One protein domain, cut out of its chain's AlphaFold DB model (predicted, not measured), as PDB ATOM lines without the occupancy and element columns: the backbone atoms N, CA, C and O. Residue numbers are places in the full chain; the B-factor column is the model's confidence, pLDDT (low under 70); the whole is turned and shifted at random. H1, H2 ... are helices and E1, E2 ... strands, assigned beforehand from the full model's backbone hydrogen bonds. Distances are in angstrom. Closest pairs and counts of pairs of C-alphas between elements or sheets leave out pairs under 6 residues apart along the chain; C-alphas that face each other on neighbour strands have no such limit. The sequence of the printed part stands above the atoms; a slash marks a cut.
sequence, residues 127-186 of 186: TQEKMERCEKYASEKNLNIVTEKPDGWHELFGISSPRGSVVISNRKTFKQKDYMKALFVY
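This is residues 127 to 186 of the 186 residues of an uncharacterized protein of Schaedlerella arabinosiphila (UniProt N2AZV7). One helix, H1, covers one face of a small three-stranded sheet and runs along its strands: two layers, a helix over a sheet. The printed part, 60 residues, runs H1, E1, E2, E3; the mixed sheet's order is E1, E3, E2. The class is mixed, helices and strands, with under half of the residues in named elements; the whole is compact, radius of gyration of the C-alphas 11.3 A, but elongated, 35 by 22 by 18 A.

Find C-alpha 127 at (55.373, -5.930, 94.750); from there H1, residues 127 to 141, runs 20.9 A. Then come E1, residues 144 to 146, 6.6 A, and E2, residues 165 to 169, 13.2 A. E3, residues 181 to 185, 12.9 A, ends at (64.948, -10.507, 94.407).

Begin at inner strand E3: E1 is its parallel neighbour, N 183 and O 144 being 2.8 A apart, within hydrogen-bond range. E2 and E3 form an antiparallel hairpin, with N 168 and O 182 within hydrogen-bond range at 2.8 A. H1 is on the sheet, height 7.9 A; its closest C-alpha pair with E3 is Ala 138 and Leu 183, 6.5 A. In H1 every O i to N i+4 pair is within hydrogen-bond range.

The printed part has no cut; links E1 to E2 and E2 to E3 are long. Residue 174 alone has pLDDT under 70.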
ATOM      1  N   THR A 127      54.507  -5.170  95.662       96.44
ATOM      2  CA  THR A 127      55.373  -5.930  94.750       96.44
ATOM      3  C   THR A 127      55.856  -5.080  93.581       96.44
ATOM      4  O   THR A 127      57.049  -5.081  93.282       96.44
ATOM      5  N   GLN A 128      54.976  -4.295  92.953       97.12
ATOM      6  CA  GLN A 128      55.372  -3.382  91.874       97.12
ATOM      7  C   GLN A 128      56.361  -2.321  92.377       97.12
ATOM      8  O   GLN A 128      57.417  -2.127  91.778       97.12
ATOM      9  N   GLU A 129      56.089  -1.696  93.527       96.62
ATOM     10  CA  GLU A 129      57.012  -0.733  94.147       96.62
ATOM     11  C   GLU A 129      58.361  -1.372  94.536       96.62
ATOM     12  O   GLU A 129      59.415  -0.729  94.459       96.62
ATOM     13  N   LYS A 130      58.350  -2.640  94.974       96.00
ATOM     14  CA  LYS A 130      59.565  -3.420  95.241       96.00
ATOM     15  C   LYS A 130      60.370  -3.619  93.961       96.00
ATOM     16  O   LYS A 130      61.569  -3.335  93.973       96.00
ATOM     17  N   MET A 131      59.726  -4.074  92.887       96.88
ATOM     18  CA  MET A 131      60.386  -4.347  91.611       96.88
ATOM     19  C   MET A 131      60.991  -3.086  91.004       96.88
ATOM     20  O   MET A 131      62.177  -3.096  90.700       96.88
ATOM     21  N   GLU A 132      60.265  -1.967  90.969       96.94
ATOM     22  CA  GLU A 132      60.794  -0.698  90.443       96.94
ATOM     23  C   GLU A 132      62.038  -0.218  91.197       96.94
ATOM     24  O   GLU A 132      63.013   0.256  90.606       96.94
ATOM     25  N   ARG A 133      62.043  -0.370  92.527       96.69
ATOM     26  CA  ARG A 133      63.208  -0.041  93.355       96.69
ATOM     27  C   ARG A 133      64.396  -0.960  93.045       96.69
ATOM     28  O   ARG A 133      65.535  -0.490  93.037       96.69
ATOM     29  N   CYS A 134      64.143  -2.247  92.807       96.88
ATOM     30  CA  CYS A 134      65.171  -3.225  92.451       96.88
ATOM     31  C   CYS A 134      65.721  -2.988  91.039       96.88
ATOM     32  O   CYS A 134      66.935  -2.987  90.866       96.88
ATOM     33  N   GLU A 135      64.861  -2.711  90.059       97.25
ATOM     34  CA  GLU A 135      65.218  -2.372  88.675       97.25
ATOM     35  C   GLU A 135      66.084  -1.122  88.603       97.25
ATOM     36  O   GLU A 135      67.150  -1.141  87.983       97.25
ATOM     37  N   LYS A 136      65.687  -0.061  89.314       97.44
ATOM     38  CA  LYS A 136      66.488   1.159  89.411       97.44
ATOM     39  C   LYS A 136      67.884   0.867  89.967       97.44
ATOM     40  O   LYS A 136      68.881   1.249  89.361       97.44
ATOM     41  N   TYR A 137      67.962   0.154  91.091       96.69
ATOM     42  CA  TYR A 137      69.241  -0.200  91.710       96.69
ATOM     43  C   TYR A 137      70.105  -1.092  90.805       96.69
ATOM     44  O   TYR A 137      71.310  -0.875  90.682       96.69
ATOM     45  N   ALA A 138      69.500  -2.088  90.157       96.44
ATOM     46  CA  ALA A 138      70.187  -2.997  89.251       96.44
ATOM     47  C   ALA A 138      70.765  -2.253  88.039       96.44
ATOM     48  O   ALA A 138      71.930  -2.458  87.705       96.44
ATOM     49  N   SER A 139      70.000  -1.325  87.455       96.94
ATOM     50  CA  SER A 139      70.455  -0.460  86.361       96.94
ATOM     51  C   SER A 139      71.640   0.420  86.781       96.94
ATOM     52  O   SER A 139      72.682   0.405  86.127       96.94
ATOM     53  N   GLU A 140      71.545   1.101  87.929       96.50
ATOM     54  CA  GLU A 140      72.619   1.954  88.468       96.50
ATOM     55  C   GLU A 140      73.913   1.183  88.781       96.50
ATOM     56  O   GLU A 140      75.006   1.756  88.778       96.50
ATOM     57  N   LYS A 141      73.805  -0.115  89.090       93.94
ATOM     58  CA  LYS A 141      74.937  -0.985  89.446       93.94
ATOM     59  C   LYS A 141      75.357  -1.945  88.335       93.94
ATOM     60  O   LYS A 141      76.280  -2.728  88.560       93.94
ATOM     61  N   ASN A 142      74.718  -1.870  87.167       94.94
ATOM     62  CA  ASN A 142      74.915  -2.783  86.042       94.94
ATOM     63  C   ASN A 142      74.826  -4.266  86.464       94.94
ATOM     64  O   ASN A 142      75.733  -5.064  86.222       94.94
ATOM     65  N   LEU A 143      73.754  -4.608  87.182       94.94
ATOM     66  CA  LEU A 143      73.466  -5.954  87.673       94.94
ATOM     67  C   LEU A 143      72.288  -6.554  86.910       94.94
ATOM     68  O   LEU A 143      71.290  -5.881  86.671       94.94
ATOM     69  N   ASN A 144      72.361  -7.851  86.620       95.62
ATOM     70  CA  ASN A 144      71.194  -8.607  86.174       95.62
ATOM     71  C   ASN A 144      70.294  -8.923  87.371       95.62
ATOM     72  O   ASN A 144      70.802  -9.244  88.448       95.62
ATOM     73  N   ILE A 145      68.976  -8.870  87.184       96.56
ATOM     74  CA  ILE A 145      68.008  -9.316  88.190       96.56
ATOM     75  C   ILE A 145      67.734 -10.805  87.995       96.56
ATOM     76  O   ILE A 145      67.540 -11.260  86.870       96.56
ATOM     77  N   VAL A 146      67.701 -11.549  89.097       96.19
ATOM     78  CA  VAL A 146      67.271 -12.950  89.130       96.19
ATOM     79  C   VAL A 146      66.235 -13.146  90.236       96.19
ATOM     80  O   VAL A 146      66.346 -12.548  91.305       96.19
ATOM     81  N   THR A 147      65.228 -13.979  89.982       94.38
ATOM     82  CA  THR A 147      64.170 -14.345  90.949       94.38
ATOM     83  C   THR A 147      64.390 -15.719  91.571       94.38
ATOM     84  O   THR A 147      63.694 -16.106  92.502       94.38
ATOM     85  N   GLU A 148      65.380 -16.459  91.075       94.50
ATOM     86  CA  GLU A 148      65.839 -17.724  91.630       94.50
ATOM     87  C   GLU A 148      67.342 -17.624  91.854       94.50
ATOM     88  O   GLU A 148      68.081 -17.127  90.999       94.50
ATOM     89  N   LYS A 149      67.804 -18.063  93.027       93.25
ATOM     90  CA  LYS A 149      69.228 -18.030  93.353       93.25
ATOM     91  C   LYS A 149      69.930 -19.190  92.634       93.25
ATOM     92  O   LYS A 149      69.640 -20.334  92.980       93.25
ATOM     93  N   PRO A 150      70.874 -18.938  91.706       92.62
ATOM     94  CA  PRO A 150      71.555 -20.022  91.009       92.62
ATOM     95  C   PRO A 150      72.434 -20.848  91.958       92.62
ATOM     96  O   PRO A 150      73.014 -20.319  92.915       92.62
ATOM     97  N   ASP A 151      72.583 -22.135  91.659       92.69
ATOM     98  CA  ASP A 151      73.401 -23.043  92.462       92.69
ATOM     99  C   ASP A 151      74.858 -22.575  92.562       92.69
ATOM    100  O   ASP A 151      75.474 -22.118  91.597       92.69
ATOM    101  N   GLY A 152      75.422 -22.669  93.769       89.81
ATOM    102  CA  GLY A 152      76.788 -22.222  94.056       89.81
ATOM    103  C   GLY A 152      76.974 -20.700  94.123       89.81
ATOM    104  O   GLY A 152      78.100 -20.241  94.322       89.81
ATOM    105  N   TRP A 153      75.911 -19.897  93.986       93.88
ATOM    106  CA  TRP A 153      75.979 -18.453  94.214       93.88
ATOM    107  C   TRP A 153      75.740 -18.096  95.682       93.88
ATOM    108  O   TRP A 153      74.984 -18.742  96.414       93.88
ATOM    109  N   HIS A 154      76.394 -17.022  96.114       92.31
ATOM    110  CA  HIS A 154      76.432 -16.590  97.503       92.31
ATOM    111  C   HIS A 154      76.019 -15.134  97.657       92.31
ATOM    112  O   HIS A 154      76.409 -14.281  96.861       92.31
ATOM    113  N   GLU A 155      75.292 -14.868  98.735       93.62
ATOM    114  CA  GLU A 155      74.851 -13.540  99.150       93.62
ATOM    115  C   GLU A 155      76.025 -12.684  99.637       93.62
ATOM    116  O   GLU A 155      76.900 -13.138 100.378       93.62
ATOM    117  N   LEU A 156      76.044 -11.426  99.199       90.62
ATOM    118  CA  LEU A 156      77.038 -10.425  99.564       90.62
ATOM    119  C   LEU A 156      76.447  -9.457 100.595       90.62
ATOM    120  O   LEU A 156      76.066  -8.335 100.272       90.62
ATOM    121  N   PHE A 157      76.429  -9.875 101.861       82.75
ATOM    122  CA  PHE A 157      75.849  -9.102 102.970       82.75
ATOM    123  C   PHE A 157      76.540  -7.757 103.267       82.75
ATOM    124  O   PHE A 157      75.987  -6.926 103.979       82.75
ATOM    125  N   GLY A 158      77.734  -7.515 102.717       79.56
ATOM    126  CA  GLY A 158      78.448  -6.238 102.848       79.56
ATOM    127  C   GLY A 158      77.974  -5.138 101.889       79.56
ATOM    128  O   GLY A 158      78.551  -4.054 101.891       79.56
ATOM    129  N   ILE A 159      76.974  -5.406 101.042       84.69
ATOM    130  CA  ILE A 159      76.460  -4.454 100.052       84.69
ATOM    131  C   ILE A 159      75.024  -4.075 100.412       84.69
ATOM    132  O   ILE A 159      74.120  -4.911 100.393       84.69
ATOM    133  N   SER A 160      74.801  -2.787 100.683       89.25
ATOM    134  CA  SER A 160      73.459  -2.242 100.883       89.25
ATOM    135  C   SER A 160      72.610  -2.458  99.630       89.25
ATOM    136  O   SER A 160      72.924  -1.928  98.568       89.25
ATOM    137  N   SER A 161      71.542  -3.241  99.770       93.50
ATOM    138  CA  SER A 161      70.626  -3.611  98.686       93.50
ATOM    139  C   SER A 161      69.202  -3.138  99.014       93.50
ATOM    140  O   SER A 161      68.873  -2.974 100.193       93.50
ATOM    141  N   PRO A 162      68.339  -2.900  98.010       94.62
ATOM    142  CA  PRO A 162      66.928  -2.611  98.242       94.62
ATOM    143  C   PRO A 162      66.237  -3.674  99.104       94.62
ATOM    144  O   PRO A 162      66.506  -4.866  98.968       94.62
ATOM    145  N   ARG A 163      65.284  -3.262  99.953       92.12
ATOM    146  CA  ARG A 163      64.468  -4.203 100.740       92.12
ATOM    147  C   ARG A 163      63.766  -5.210  99.817       92.12
ATOM    148  O   ARG A 163      63.125  -4.777  98.857       92.12
ATOM    149  N   GLY A 164      63.860  -6.498 100.161       92.31
ATOM    150  CA  GLY A 164      63.368  -7.619  99.347       92.31
ATOM    151  C   GLY A 164      64.369  -8.100  98.289       92.31
ATOM    152  O   GLY A 164      63.982  -8.736  97.319       92.31
ATOM    153  N   SER A 165      65.650  -7.744  98.427       95.31
ATOM    154  CA  SER A 165      66.695  -8.181  97.504       95.31
ATOM    155  C   SER A 165      68.065  -8.254  98.172       95.31
ATOM    156  O   SER A 165      68.306  -7.631  99.210       95.31
ATOM    157  N   VAL A 166      68.980  -8.987  97.546       96.19
ATOM    158  CA  VAL A 166      70.379  -9.100  97.961       96.19
ATOM    159  C   VAL A 166      71.276  -9.266  96.738       96.19
ATOM    160  O   VAL A 166      70.946  -9.981  95.793       96.19
ATOM    161  N   VAL A 167      72.433  -8.602  96.726       95.69
ATOM    162  CA  VAL A 167      73.433  -8.857  95.682       95.69
ATOM    163  C   VAL A 167      74.064 -10.225  95.925       95.69
ATOM    164  O   VAL A 167      74.576 -10.496  97.009       95.69
ATOM    165  N   ILE A 168      74.076 -11.070  94.901       95.12
ATOM    166  CA  ILE A 168      74.720 -12.382  94.913       95.12
ATOM    167  C   ILE A 168      75.907 -12.412  93.950       95.12
ATOM    168  O   ILE A 168      75.976 -11.635  92.997       95.12
ATOM    169  N   SER A 169      76.852 -13.322  94.185       93.50
ATOM    170  CA  SER A 169      77.953 -13.599  93.257       93.50
ATOM    171  C   SER A 169      78.291 -15.079  93.198       93.50
ATOM    172  O   SER A 169      78.076 -15.814  94.162       93.50
ATOM    173  N   ASN A 170      78.927 -15.500  92.111       91.44
ATOM    174  CA  ASN A 170      79.433 -16.863  91.941       91.44
ATOM    175  C   ASN A 170      80.722 -17.168  92.740       91.44
ATOM    176  O   ASN A 170      81.430 -18.119  92.419       91.44
ATOM    177  N   ARG A 171      81.062 -16.345  93.749       81.25
ATOM    178  CA  ARG A 171      82.247 -16.458  94.627       81.25
ATOM    179  C   ARG A 171      83.616 -16.510  93.946       81.25
ATOM    180  O   ARG A 171      84.622 -16.711  94.626       81.25
ATOM    181  N   LYS A 172      83.687 -16.276  92.639       79.75
ATOM    182  CA  LYS A 172      84.970 -16.130  91.955       79.75
ATOM    183  C   LYS A 172      85.642 -14.848  92.435       79.75
ATOM    184  O   LYS A 172      84.995 -13.888  92.854       79.75
ATOM    185  N   THR A 173      86.963 -14.844  92.451       72.94
ATOM    186  CA  THR A 173      87.716 -13.636  92.779       72.94
ATOM    187  C   THR A 173      87.535 -12.619  91.657       72.94
ATOM    188  O   THR A 173      87.450 -12.991  90.491       72.94
ATOM    189  N   PHE A 174      87.547 -11.326  91.980       67.31
ATOM    190  CA  PHE A 174      87.436 -10.248  90.984       67.31
ATOM    191  C   PHE A 174      88.533 -10.289  89.898       67.31
ATOM    192  O   PHE A 174      88.424  -9.613  88.881       67.31
ATOM    193  N   LYS A 175      89.606 -11.061  90.126       70.81
ATOM    194  CA  LYS A 175      90.710 -11.288  89.183       70.81
ATOM    195  C   LYS A 175      90.396 -12.367  88.140       70.81
ATOM    196  O   LYS A 175      91.107 -12.465  87.143       70.81
ATOM    197  N   GLN A 176      89.375 -13.191  88.368       74.88
ATOM    198  CA  GLN A 176      88.941 -14.222  87.431       74.88
ATOM    199  C   GLN A 176      87.929 -13.617  86.446       74.88
ATOM    200  O   GLN A 176      86.990 -12.932  86.848       74.88
ATOM    201  N   LYS A 177      88.136 -13.847  85.140       74.44
ATOM    202  CA  LYS A 177      87.352 -13.232  84.044       74.44
ATOM    203  C   LYS A 177      85.863 -13.591  84.048       74.44
ATOM    204  O   LYS A 177      85.078 -12.970  83.348       74.44
ATOM    205  N   ASP A 178      85.488 -14.603  84.809       83.38
ATOM    206  CA  ASP A 178      84.152 -15.161  84.938       83.38
ATOM    207  C   ASP A 178      83.477 -14.766  86.262       83.38
ATOM    208  O   ASP A 178      82.467 -15.364  86.638       83.38
ATOM    209  N   TYR A 179      84.012 -13.773  86.982       85.00
ATOM    210  CA  TYR A 179      83.336 -13.171  88.125       85.00
ATOM    211  C   TYR A 179      82.026 -12.506  87.700       85.00
ATOM    212  O   TYR A 179      82.013 -11.626  86.842       85.00
ATOM    213  N   MET A 180      80.926 -12.904  88.336       89.62
ATOM    214  CA  MET A 180      79.601 -12.363  88.043       89.62
ATOM    215  C   MET A 180      78.889 -11.943  89.321       89.62
ATOM    216  O   MET A 180      79.012 -12.592  90.364       89.62
ATOM    217  N   LYS A 181      78.113 -10.863  89.206       93.56
ATOM    218  CA  LYS A 181      77.165 -10.406  90.218       93.56
ATOM    219  C   LYS A 181      75.769 -10.318  89.620       93.56
ATOM    220  O   LYS A 181      75.614 -10.005  88.443       93.56
ATOM    221  N   ALA A 182      74.774 -10.537  90.461       95.38
ATOM    222  CA  ALA A 182      73.371 -10.334  90.141       95.38
ATOM    223  C   ALA A 182      72.649  -9.782  91.372       95.38
ATOM    224  O   ALA A 182      73.136  -9.917  92.496       95.38
ATOM    225  N   LEU A 183      71.500  -9.156  91.159       96.94
ATOM    226  CA  LEU A 183      70.565  -8.810  92.216       96.94
ATOM    227  C   LEU A 183      69.530  -9.932  92.316       96.94
ATOM    228  O   LEU A 183      68.723 -10.109  91.409       96.94
ATOM    229  N   PHE A 184      69.567 -10.692  93.404       96.69
ATOM    230  CA  PHE A 184      68.544 -11.685  93.709       96.69
ATOM    231  C   PHE A 184      67.381 -11.000  94.425       96.69
ATOM    232  O   PHE A 184      67.588 -10.398  95.480       96.69
ATOM    233  N   VAL A 185      66.187 -11.062  93.842       96.19
ATOM    234  CA  VAL A 185      64.948 -10.507  94.407       96.19
ATOM    235  C   VAL A 185      64.089 -11.660  94.909       96.19
ATOM    236  O   VAL A 185      63.894 -12.634  94.184       96.19
ATOM    237  N   TYR A 186      63.596 -11.538  96.141       90.25
ATOM    238  CA  TYR A 186      62.789 -12.548  96.827       90.25
ATOM    239  C   TYR A 186      61.520 -11.949  97.437       90.25
ATOM    240  O   TYR A 186      61.413 -10.699  97.541       90.25
TER     241      TYR A 186